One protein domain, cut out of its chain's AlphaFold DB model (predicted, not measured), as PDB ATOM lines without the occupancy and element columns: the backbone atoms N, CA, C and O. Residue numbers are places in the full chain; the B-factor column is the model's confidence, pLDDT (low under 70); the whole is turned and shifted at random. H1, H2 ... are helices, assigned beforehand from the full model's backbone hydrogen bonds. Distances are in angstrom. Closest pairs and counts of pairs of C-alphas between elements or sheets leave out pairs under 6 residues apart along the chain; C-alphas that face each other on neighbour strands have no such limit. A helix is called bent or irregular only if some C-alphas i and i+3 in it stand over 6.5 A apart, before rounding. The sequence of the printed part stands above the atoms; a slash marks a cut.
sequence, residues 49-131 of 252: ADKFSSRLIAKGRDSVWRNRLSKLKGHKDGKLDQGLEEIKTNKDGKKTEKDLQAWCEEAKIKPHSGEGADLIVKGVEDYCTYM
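This is residues 49 to 131 of the 252 residues of an uncharacterized protein of Mycoplasma haemofelis (strain Ohio2) (UniProt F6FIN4). The longest helix, H2, lies across one end of three shorter or equal helices, H3, H4 and H5, which run alternately opposite ways with their centres in a triangle; H5 is splayed from H3 and H4. H1, a short irregular helix, lies at the side near H5 and away from H2, H3 and H4. The printed part has 83 residues with five named helices in the order H1, H2, H3, H4, H5 and no named strand, so the class is all helix. It is compact, with a radius of gyration of the C-alphas of 12.0 A, and spans 33 by 27 by 18 A.

Find C-alpha 62 at (-35.962, 10.106, 24.403); from there H2, residues 62 to 73, runs 16.3 A to C-alpha 73 at (-27.734, 23.695, 20.896). Look next at H4, residues 97 to 107, 15.1 A long, and at H3, residues 82 to 89, 10.5 A long. H5, residues 117 to 128, runs 15.0 A and ends with C-alpha 128 at (-25.695, 10.013, 17.260). H1, residues 49 to 55, covers 9.3 A and is irregular: C-alphas 51 and 54 are 9.1 A apart.

Start at H2, which touches H4 about perpendicular, at 81 degrees; their closest C-alphas, of Trp 65 and Glu 97, are 5.6 A apart. With residues 72 to 73 alone H2 touches H3, about perpendicular at 89 degrees, closest at the C-alphas of Lys 73 and Lys 88, 5.0 A. Residues 68 to 72 of H2 touch residues 127 to 128 of H5, at a steep tilt of 50 degrees, opposite ways; the closest C-alphas, of Arg 68 and Tyr 127, are 5.6 A apart. H3 and H4 form a helical hairpin at a shallow tilt of 13 degrees, closest at the C-alphas of Gly 83 and Trp 103, 6.8 A. H4 and H5 form another, at a tilt of 38 degrees, only just steep, closest at the C-alphas of Cys 104 and Cys 128, 5.7 A. H3 and H5 are close but not clearly touching, and so are H1 and H5, where the C-alphas of Phe 52 and Glu 125 are 7.7 A apart. In H2, H3, H4 and H5 every O i to N i+4 pair is within hydrogen-bond range; in H1 1 of 3 is, beside 2 of 4 O i to N i+3 pairs.

The two C-alphas farthest apart, of Asp 50 and Asp 92, are 33.9 A from each other. The printed part has no cut, and its four links are short. Look for low confidence, under 70, at residues 76 to 78 and 90 to 94; the mean pLDDT of the printed part is 84.0.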
ATOM      1  N   ALA A  49     -22.817   3.841   9.302       84.62
ATOM      2  CA  ALA A  49     -23.342   2.761  10.132       84.62
ATOM      3  C   ALA A  49     -22.325   1.629  10.324       84.62
ATOM      4  O   ALA A  49     -22.220   1.118  11.434       84.62
ATOM      5  N   ASP A  50     -21.531   1.286   9.307       84.69
ATOM      6  CA  ASP A  50     -20.485   0.261   9.433       84.69
ATOM      7  C   ASP A  50     -19.384   0.703  10.407       84.69
ATOM      8  O   ASP A  50     -18.928  -0.079  11.243       84.69
ATOM      9  N   LYS A  51     -19.028   1.996  10.386       84.00
ATOM     10  CA  LYS A  51     -18.022   2.583  11.289       84.00
ATOM     11  C   LYS A  51     -18.470   2.632  12.754       84.00
ATOM     12  O   LYS A  51     -17.652   2.436  13.651       84.00
ATOM     13  N   PHE A  52     -19.746   2.923  13.017       84.69
ATOM     14  CA  PHE A  52     -20.259   3.133  14.383       84.69
ATOM     15  C   PHE A  52     -21.152   2.005  14.917       84.69
ATOM     16  O   PHE A  52     -21.493   2.032  16.098       84.69
ATOM     17  N   SER A  53     -21.508   1.035  14.072       75.06
ATOM     18  CA  SER A  53     -22.247  -0.215  14.318       75.06
ATOM     19  C   SER A  53     -23.051  -0.276  15.624       75.06
ATOM     20  O   SER A  53     -24.224   0.095  15.663       75.06
ATOM     21  N   SER A  54     -22.432  -0.740  16.710       76.69
ATOM     22  CA  SER A  54     -23.069  -1.033  18.002       76.69
ATOM     23  C   SER A  54     -23.228   0.173  18.934       76.69
ATOM     24  O   SER A  54     -23.822   0.057  20.009       76.69
ATOM     25  N   ARG A  55     -22.690   1.331  18.552       87.12
ATOM     26  CA  ARG A  55     -22.574   2.523  19.405       87.12
ATOM     27  C   ARG A  55     -23.633   3.568  19.096       87.12
ATOM     28  O   ARG A  55     -23.767   4.521  19.858       87.12
ATOM     29  N   LEU A  56     -24.371   3.408  18.000       88.56
ATOM     30  CA  LEU A  56     -25.433   4.326  17.604       88.56
ATOM     31  C   LEU A  56     -26.606   4.276  18.589       88.56
ATOM     32  O   LEU A  56     -26.997   3.214  19.080       88.56
ATOM     33  N   ILE A  57     -27.181   5.442  18.875       88.88
ATOM     34  CA  ILE A  57     -28.327   5.568  19.771       88.88
ATOM     35  C   ILE A  57     -29.546   4.907  19.120       88.88
ATOM     36  O   ILE A  57     -29.914   5.203  17.985       88.88
ATOM     37  N   ALA A  58     -30.208   4.025  19.865       85.00
ATOM     38  CA  ALA A  58     -31.406   3.348  19.395       85.00
ATOM     39  C   ALA A  58     -32.622   4.292  19.363       85.00
ATOM     40  O   ALA A  58     -32.730   5.252  20.139       85.00
ATOM     41  N   LYS A  59     -33.591   3.972  18.500       81.69
ATOM     42  CA  LYS A  59     -34.903   4.636  18.494       81.69
ATOM     43  C   LYS A  59     -35.594   4.438  19.856       81.69
ATOM     44  O   LYS A  59     -35.485   3.370  20.452       81.69
ATOM     45  N   GLY A  60     -36.288   5.467  20.354       79.94
ATOM     46  CA  GLY A  60     -37.039   5.413  21.622       79.94
ATOM     47  C   GLY A  60     -36.236   5.727  22.893       79.94
ATOM     48  O   GLY A  60     -36.708   5.497  24.004       79.94
ATOM     49  N   ARG A  61     -35.009   6.249  22.768       84.56
ATOM     50  CA  ARG A  61     -34.188   6.717  23.899       84.56
ATOM     51  C   ARG A  61     -34.364   8.221  24.141       84.56
ATOM     52  O   ARG A  61     -33.385   8.962  24.128       84.56
ATOM     53  N   ASP A  62     -35.594   8.674  24.377       86.81
ATOM     54  CA  ASP A  62     -35.962  10.106  24.403       86.81
ATOM     55  C   ASP A  62     -35.136  10.944  25.395       86.81
ATOM     56  O   ASP A  62     -34.785  12.090  25.137       86.81
ATOM     57  N   SER A  63     -34.761  10.387  26.551       86.81
ATOM     58  CA  SER A  63     -33.883  11.085  27.503       86.81
ATOM     59  C   SER A  63     -32.460  11.293  26.968       86.81
ATOM     60  O   SER A  63     -31.851  12.330  27.225       86.81
ATOM     61  N   VAL A  64     -31.934  10.335  26.198       89.06
ATOM     62  CA  VAL A  64     -30.620  10.442  25.552       89.06
ATOM     63  C   VAL A  64     -30.698  11.456  24.413       89.06
ATOM     64  O   VAL A  64     -29.858  12.351  24.338       89.06
ATOM     65  N   TRP A  65     -31.743  11.382  23.586       90.38
ATOM     66  CA  TRP A  65     -31.960  12.326  22.489       90.38
ATOM     67  C   TRP A  65     -32.145  13.769  22.978       90.38
ATOM     68  O   TRP A  65     -31.522  14.672  22.416       90.38
ATOM     69  N   ARG A  66     -32.867  13.999  24.086       89.06
ATOM     70  CA  ARG A  66     -32.932  15.310  24.771       89.06
ATOM     71  C   ARG A  66     -31.567  15.873  25.103       89.06
ATOM     72  O   ARG A  66     -31.264  17.023  24.784       89.06
ATOM     73  N   ASN A  67     -30.739  15.052  25.739       88.88
ATOM     74  CA  ASN A  67     -29.401  15.459  26.141       88.88
ATOM     75  C   ASN A  67     -28.526  15.772  24.921       88.88
ATOM     76  O   ASN A  67     -27.757  16.731  24.949       88.88
ATOM     77  N   ARG A  68     -28.663  15.007  23.831       90.38
ATOM     78  CA  ARG A  68     -27.944  15.255  22.573       90.38
ATOM     79  C   ARG A  68     -28.386  16.540  21.893       90.38
ATOM     80  O   ARG A  68     -27.530  17.320  21.486       90.38
ATOM     81  N   LEU A  69     -29.687  16.809  21.852       89.62
ATOM     82  CA  LEU A  69     -30.206  18.065  21.325       89.62
ATOM     83  C   LEU A  69     -29.718  19.262  22.152       89.62
ATOM     84  O   LEU A  69     -29.340  20.286  21.589       89.62
ATOM     85  N   SER A  70     -29.681  19.133  23.480       88.88
ATOM     86  CA  SER A  70     -29.121  20.163  24.361       88.88
ATOM     87  C   SER A  70     -27.626  20.391  24.097       88.88
ATOM     88  O   SER A  70     -27.214  21.541  23.944       88.88
ATOM     89  N   LYS A  71     -26.833  19.317  23.931       88.94
ATOM     90  CA  LYS A  71     -25.410  19.396  23.542       88.94
ATOM     91  C   LYS A  71     -25.237  20.116  22.200       88.94
ATOM     92  O   LYS A  71     -24.402  21.005  22.099       88.94
ATOM     93  N   LEU A  72     -26.049  19.774  21.196       89.44
ATOM     94  CA  LEU A  72     -26.006  20.397  19.871       89.44
ATOM     95  C   LEU A  72     -26.336  21.896  19.929       89.44
ATOM     96  O   LEU A  72     -25.627  22.711  19.343       89.44
ATOM     97  N   LYS A  73     -27.371  22.282  20.684       87.75
ATOM     98  CA  LYS A  73     -27.734  23.695  20.896       87.75
ATOM     99  C   LYS A  73     -26.644  24.472  21.639       87.75
ATOM    100  O   LYS A  73     -26.455  25.656  21.378       87.75
ATOM    101  N   GLY A  74     -25.924  23.810  22.542       85.12
ATOM    102  CA  GLY A  74     -24.796  24.373  23.284       85.12
ATOM    103  C   GLY A  74     -23.460  24.375  22.534       85.12
ATOM    104  O   GLY A  74     -22.487  24.894  23.075       85.12
ATOM    105  N   HIS A  75     -23.378  23.808  21.327       84.69
ATOM    106  CA  HIS A  75     -22.137  23.736  20.556       84.69
ATOM    107  C   HIS A  75     -21.719  25.140  20.106       84.69
ATOM    108  O   HIS A  75     -22.397  25.733  19.265       84.69
ATOM    109  N   LYS A  76     -20.647  25.705  20.676       69.12
ATOM    110  CA  LYS A  76     -20.308  27.119  20.450       69.12
ATOM    111  C   LYS A  76     -19.426  27.381  19.238       69.12
ATOM    112  O   LYS A  76     -19.669  28.382  18.588       69.12
ATOM    113  N   ASP A  77     -18.560  26.461  18.834       61.50
ATOM    114  CA  ASP A  77     -17.635  26.700  17.726       61.50
ATOM    115  C   ASP A  77     -17.272  25.377  17.049       61.50
ATOM    116  O   ASP A  77     -16.877  24.420  17.715       61.50
ATOM    117  N   GLY A  78     -17.420  25.331  15.726       66.38
ATOM    118  CA  GLY A  78     -17.138  24.151  14.915       66.38
ATOM    119  C   GLY A  78     -17.941  24.155  13.621       66.38
ATOM    120  O   GLY A  78     -19.106  24.551  13.602       66.38
ATOM    121  N   LYS A  79     -17.306  23.717  12.530       81.25
ATOM    122  CA  LYS A  79     -18.003  23.445  11.271       81.25
ATOM    123  C   LYS A  79     -18.903  22.236  11.515       81.25
ATOM    124  O   LYS A  79     -18.391  21.155  11.812       81.25
ATOM    125  N   LEU A  80     -20.216  22.427  11.455       84.56
ATOM    126  CA  LEU A  80     -21.177  21.334  11.543       84.56
ATOM    127  C   LEU A  80     -21.578  20.912  10.130       84.56
ATOM    128  O   LEU A  80     -21.388  21.639   9.156       84.56
ATOM    129  N   ASP A  81     -22.129  19.708  10.016       88.12
ATOM    130  CA  ASP A  81     -22.902  19.369   8.827       88.12
ATOM    131  C   ASP A  81     -24.094  20.329   8.703       88.12
ATOM    132  O   ASP A  81     -24.689  20.714   9.715       88.12
ATOM    133  N   GLN A  82     -24.464  20.677   7.470       86.38
ATOM    134  CA  GLN A  82     -25.554  21.611   7.194       86.38
ATOM    135  C   GLN A  82     -26.848  21.212   7.929       86.38
ATOM    136  O   GLN A  82     -27.507  22.063   8.524       86.38
ATOM    137  N   GLY A  83     -27.179  19.916   7.982       85.44
ATOM    138  CA  GLY A  83     -28.375  19.441   8.679       85.44
ATOM    139  C   GLY A  83     -28.323  19.677  10.194       85.44
ATOM    140  O   GLY A  83     -29.316  20.095  10.794       85.44
ATOM    141  N   LEU A  84     -27.156  19.496  10.821       88.00
ATOM    142  CA  LEU A  84     -26.950  19.790  12.244       88.00
ATOM    143  C   LEU A  84     -26.994  21.293  12.534       88.00
ATOM    144  O   LEU A  84     -27.554  21.708  13.550       88.00
ATOM    145  N   GLU A  85     -26.438  22.107  11.641       87.38
ATOM    146  CA  GLU A  85     -26.493  23.568  11.705       87.38
ATOM    147  C   GLU A  85     -27.937  24.076  11.656       87.38
ATOM    148  O   GLU A  85     -28.348  24.912  12.468       87.38
ATOM    149  N   GLU A  86     -28.751  23.514  10.768       86.38
ATOM    150  CA  GLU A  86     -30.165  23.848  10.681       86.38
ATOM    151  C   GLU A  86     -30.945  23.413  11.931       86.38
ATOM    152  O   GLU A  86     -31.856  24.127  12.358       86.38
ATOM    153  N   ILE A  87     -30.621  22.258  12.529       87.50
ATOM    154  CA  ILE A  87     -31.227  21.799  13.794       87.50
ATOM    155  C   ILE A  87     -30.832  22.714  14.956       87.50
ATOM    156  O   ILE A  87     -31.680  23.078  15.773       87.50
ATOM    157  N   LYS A  88     -29.562  23.127  15.010       86.25
ATOM    158  CA  LYS A  88     -29.036  24.036  16.032       86.25
ATOM    159  C   LYS A  88     -29.696  25.414  15.964       86.25
ATOM    160  O   LYS A  88     -30.121  25.931  16.994       86.25
ATOM    161  N   THR A  89     -29.777  26.004  14.771       79.38
ATOM    162  CA  THR A  89     -30.173  27.414  14.588       79.38
ATOM    163  C   THR A  89     -31.670  27.646  14.819       79.38
ATOM    164  O   THR A  89     -32.066  28.769  15.106       79.38
ATOM    165  N   ASN A  90     -32.491  26.589  14.737       69.12
ATOM    166  CA  ASN A  90     -33.900  26.550  15.150       69.12
ATOM    167  C   ASN A  90     -34.687  27.848  14.862       69.12
ATOM    168  O   ASN A  90     -35.324  28.404  15.758       69.12
ATOM    169  N   LYS A  91     -34.624  28.337  13.614       58.91
ATOM    170  CA  LYS A  91     -35.210  29.629  13.211       58.91
ATOM    171  C   LYS A  91     -36.727  29.711  13.439       58.91
ATOM    172  O   LYS A  91     -37.239  30.799  13.660       58.91
ATOM    173  N   ASP A  92     -37.415  28.568  13.468       58.72
ATOM    174  CA  ASP A  92     -38.880  28.482  13.562       58.72
ATOM    175  C   ASP A  92     -39.395  27.941  14.910       58.72
ATOM    176  O   ASP A  92     -40.588  27.687  15.063       58.72
ATOM    177  N   GLY A  93     -38.512  27.681  15.884       59.91
ATOM    178  CA  GLY A  93     -38.888  27.149  17.204       59.91
ATOM    179  C   GLY A  93     -39.444  25.713  17.214       59.91
ATOM    180  O   GLY A  93     -39.798  25.210  18.279       59.91
ATOM    181  N   LYS A  94     -39.506  25.039  16.058       64.19
ATOM    182  CA  LYS A  94     -40.149  23.725  15.878       64.19
ATOM    183  C   LYS A  94     -39.205  22.528  15.900       64.19
ATOM    184  O   LYS A  94     -39.704  21.410  15.959       64.19
ATOM    185  N   LYS A  95     -37.880  22.713  15.838       71.94
ATOM    186  CA  LYS A  95     -36.969  21.565  15.736       71.94
ATOM    187  C   LYS A  95     -36.794  20.860  17.084       71.94
ATOM    188  O   LYS A  95     -36.417  21.459  18.099       71.94
ATOM    189  N   THR A  96     -37.099  19.572  17.067       83.56
ATOM    190  CA  THR A  96     -37.210  18.653  18.196       83.56
ATOM    191  C   THR A  96     -36.131  17.574  18.142       83.56
ATOM    192  O   THR A  96     -35.357  17.456  17.195       83.56
ATOM    193  N   GLU A  97     -36.091  16.736  19.171       84.81
ATOM    194  CA  GLU A  97     -35.249  15.535  19.219       84.81
ATOM    195  C   GLU A  97     -35.483  14.595  18.035       84.81
ATOM    196  O   GLU A  97     -34.560  13.902  17.617       84.81
ATOM    197  N   LYS A  98     -36.700  14.601  17.475       87.44
ATOM    198  CA  LYS A  98     -37.055  13.790  16.310       87.44
ATOM    199  C   LYS A  98     -36.315  14.240  15.057       87.44
ATOM    200  O   LYS A  98     -35.960  13.390  14.253       87.44
ATOM    201  N   ASP A  99     -36.045  15.537  14.910       89.44
ATOM    202  CA  ASP A  99     -35.277  16.064  13.777       89.44
ATOM    203  C   ASP A  99     -33.810  15.639  13.872       89.44
ATOM    204  O   ASP A  99     -33.219  15.216  12.883       89.44
ATOM    205  N   LEU A 100     -33.238  15.667  15.081       89.75
ATOM    206  CA  LEU A 100     -31.896  15.133  15.320       89.75
ATOM    207  C   LEU A 100     -31.837  13.625  15.069       89.75
ATOM    208  O   LEU A 100     -30.907  13.138  14.434       89.75
ATOM    209  N   GLN A 101     -32.847  12.891  15.529       90.69
ATOM    210  CA  GLN A 101     -32.956  11.461  15.284       90.69
ATOM    211  C   GLN A 101     -33.076  11.154  13.783       90.69
ATOM    212  O   GLN A 101     -32.400  10.251  13.300       90.69
ATOM    213  N   ALA A 102     -33.902  11.899  13.043       90.44
ATOM    214  CA  ALA A 102     -34.049  11.752  11.598       90.44
ATOM    215  C   ALA A 102     -32.726  12.035  10.876       90.44
ATOM    216  O   ALA A 102     -32.285  11.217  10.072       90.44
ATOM    217  N   TRP A 103     -32.031  13.112  11.252       92.12
ATOM    218  CA  TRP A 103     -30.706  13.410  10.712       92.12
ATOM    219  C   TRP A 103     -29.709  12.276  10.974       92.12
ATOM    220  O   TRP A 103     -29.001  11.868  10.063       92.12
ATOM    221  N   CYS A 104     -29.684  11.701  12.180       91.69
ATOM    222  CA  CYS A 104     -28.830  10.549  12.488       91.69
ATOM    223  C   CYS A 104     -29.174   9.311  11.641       91.69
ATOM    224  O   CYS A 104     -28.282   8.568  11.225       91.69
ATOM    225  N   GLU A 105     -30.462   9.076  11.379       90.00
ATOM    226  CA  GLU A 105     -30.941   7.970  10.546       90.00
ATOM    227  C   GLU A 105     -30.580   8.143   9.067       90.00
ATOM    228  O   GLU A 105     -30.340   7.149   8.386       90.00
ATOM    229  N   GLU A 106     -30.504   9.377   8.580       88.94
ATOM    230  CA  GLU A 106     -30.017   9.690   7.235       88.94
ATOM    231  C   GLU A 106     -28.489   9.671   7.170       88.94
ATOM    232  O   GLU A 106     -27.902   9.164   6.220       88.94
ATOM    233  N   ALA A 107     -27.815  10.190   8.193       88.00
ATOM    234  CA  ALA A 107     -26.363  10.266   8.245       88.00
ATOM    235  C   ALA A 107     -25.710   8.880   8.307       88.00
ATOM    236  O   ALA A 107     -24.645   8.686   7.726       88.00
ATOM    237  N   LYS A 108     -26.347   7.894   8.954       86.19
ATOM    238  CA  LYS A 108     -25.786   6.539   9.074       86.19
ATOM    239  C   LYS A 108     -25.680   5.796   7.734       86.19
ATOM    240  O   LYS A 108     -24.817   4.937   7.611       86.19
ATOM    241  N   ILE A 109     -26.528   6.108   6.748       87.31
ATOM    242  CA  ILE A 109     -26.495   5.466   5.419       87.31
ATOM    243  C   ILE A 109     -25.554   6.176   4.437       87.31
ATOM    244  O   ILE A 109     -25.354   5.698   3.324       87.31
ATOM    245  N   LYS A 110     -24.978   7.319   4.830       85.19
ATOM    246  CA  LYS A 110     -24.002   8.050   4.012       85.19
ATOM    247  C   LYS A 110     -22.644   7.333   4.022       85.19
ATOM    248  O   LYS A 110     -22.345   6.614   4.984       85.19
ATOM    249  N   PRO A 111     -21.808   7.525   2.986       83.50
ATOM    250  CA  PRO A 111     -20.448   6.999   2.978       83.50
ATOM    251  C   PRO A 111     -19.628   7.621   4.113       83.50
ATOM    252  O   PRO A 111     -19.756   8.810   4.412       83.50
ATOM    253  N   HIS A 112     -18.784   6.815   4.759       81.19
ATOM    254  CA  HIS A 112     -17.922   7.300   5.845       81.19
ATOM    255  C   HIS A 112     -16.599   7.913   5.348       81.19
ATOM    256  O   HIS A 112     -15.827   8.437   6.149       81.19
ATOM    257  N   SER A 113     -16.337   7.838   4.043       79.25
ATOM    258  CA  SER A 113     -15.127   8.319   3.375       79.25
ATOM    259  C   SER A 113     -15.491   9.085   2.103       79.25
ATOM    260  O   SER A 113     -16.472   8.749   1.441       79.25
ATOM    261  N   GLY A 114     -14.692  10.092   1.745       77.50
ATOM    262  CA  GLY A 114     -14.908  10.935   0.566       77.50
ATOM    263  C   GLY A 114     -15.078  12.415   0.910       77.50
ATOM    264  O   GLY A 114     -15.056  12.811   2.078       77.50
ATOM    265  N   GLU A 115     -15.231  13.248  -0.119       73.44
ATOM    266  CA  GLU A 115     -15.352  14.696   0.050       73.44
ATOM    267  C   GLU A 115     -16.616  15.052   0.853       73.44
ATOM    268  O   GLU A 115     -17.729  14.660   0.511       73.44
ATOM    269  N   GLY A 116     -16.440  15.765   1.970       71.31
ATOM    270  CA  GLY A 116     -17.537  16.162   2.862       71.31
ATOM    271  C   GLY A 116     -17.969  15.113   3.898       71.31
ATOM    272  O   GLY A 116     -18.740  15.450   4.799       71.31
ATOM    273  N   ALA A 117     -17.438  13.884   3.852       81.69
ATOM    274  CA  ALA A 117     -17.780  12.828   4.811       81.69
ATOM    275  C   ALA A 117     -17.315  13.143   6.245       81.69
ATOM    276  O   ALA A 117     -17.972  12.751   7.207       81.69
ATOM    277  N   ASP A 118     -16.233  13.911   6.411       86.06
ATOM    278  CA  ASP A 118     -15.652  14.226   7.724       86.06
ATOM    279  C   ASP A 118     -16.638  14.898   8.686       86.06
ATOM    280  O   ASP A 118     -16.659  14.593   9.880       86.06
ATOM    281  N   LEU A 119     -17.464  15.817   8.177       88.06
ATOM    282  CA  LEU A 119     -18.436  16.549   8.993       88.06
ATOM    283  C   LEU A 119     -19.596  15.652   9.415       88.06
ATOM    284  O   LEU A 119     -20.060  15.735  10.551       88.06
ATOM    285  N   ILE A 120     -20.019  14.758   8.522       88.00
ATOM    286  CA  ILE A 120     -21.059  13.770   8.796       88.00
ATOM    287  C   ILE A 120     -20.549  12.772   9.835       88.00
ATOM    288  O   ILE A 120     -21.218  12.539  10.836       88.00
ATOM    289  N   VAL A 121     -19.347  12.223   9.640       89.06
ATOM    290  CA  VAL A 121     -18.732  11.253  10.555       89.06
ATOM    291  C   VAL A 121     -18.546  11.858  11.943       89.06
ATOM    292  O   VAL A 121     -18.947  11.231  12.922       89.06
ATOM    293  N   LYS A 122     -17.999  13.077  12.040       89.12
ATOM    294  CA  LYS A 122     -17.851  13.784  13.323       89.12
ATOM    295  C   LYS A 122     -19.200  14.091  13.958       89.12
ATOM    296  O   LYS A 122     -19.380  13.857  15.146       89.12
ATOM    297  N   GLY A 123     -20.172  14.557  13.175       89.50
ATOM    298  CA  GLY A 123     -21.520  14.821  13.669       89.50
ATOM    299  C   GLY A 123     -22.205  13.563  14.209       89.50
ATOM    300  O   GLY A 123     -22.815  13.597  15.278       89.50
ATOM    301  N   VAL A 124     -22.063  12.428  13.520       90.69
ATOM    302  CA  VAL A 124     -22.589  11.141  13.990       90.69
ATOM    303  C   VAL A 124     -21.880  10.696  15.259       90.69
ATOM    304  O   VAL A 124     -22.552  10.316  16.218       90.69
ATOM    305  N   GLU A 125     -20.553  10.796  15.308       90.19
ATOM    306  CA  GLU A 125     -19.778  10.490  16.509       90.19
ATOM    307  C   GLU A 125     -20.244  11.326  17.705       90.19
ATOM    308  O   GLU A 125     -20.530  10.780  18.769       90.19
ATOM    309  N   ASP A 126     -20.413  12.633  17.522       88.88
ATOM    310  CA  ASP A 126     -20.713  13.559  18.609       88.88
ATOM    311  C   ASP A 126     -22.161  13.539  19.096       88.88
ATOM    312  O   ASP A 126     -22.412  13.802  20.286       88.88
ATOM    313  N   TYR A 127     -23.107  13.286  18.185       91.12
ATOM    314  CA  TYR A 127     -24.535  13.489  18.435       91.12
ATOM    315  C   TYR A 127     -25.388  12.228  18.298       91.12
ATOM    316  O   TYR A 127     -26.445  12.156  18.925       91.12
ATOM    317  N   CYS A 128     -24.929  11.226  17.547       92.31
ATOM    318  CA  CYS A 128     -25.695  10.013  17.260       92.31
ATOM    319  C   CYS A 128     -25.147   8.761  17.956       92.31
ATOM    320  O   CYS A 128     -25.786   7.713  17.872       92.31
ATOM    321  N   THR A 129     -24.006   8.838  18.650       91.81
ATOM    322  CA  THR A 129     -23.473   7.720  19.444       91.81
ATOM    323  C   THR A 129     -23.807   7.837  20.931       91.81
ATOM    324  O   THR A 129     -24.065   8.921  21.475       91.81
ATOM    325  N   TYR A 130     -23.824   6.697  21.619       89.81
ATOM    326  CA  TYR A 130     -23.880   6.645  23.073       89.81
ATOM    327  C   TYR A 130     -22.597   7.214  23.679       89.81
ATOM    328  O   TYR A 130     -21.497   6.989  23.188       89.81
ATOM    329  N   MET A 131     -22.741   7.917  24.797       89.25
ATOM    330  CA  MET A 131     -21.629   8.246  25.680       89.25
ATOM    331  C   MET A 131     -21.529   7.186  26.765       89.25
ATOM    332  O   MET A 131     -22.487   6.455  27.036       89.25
TER     333      MET A 131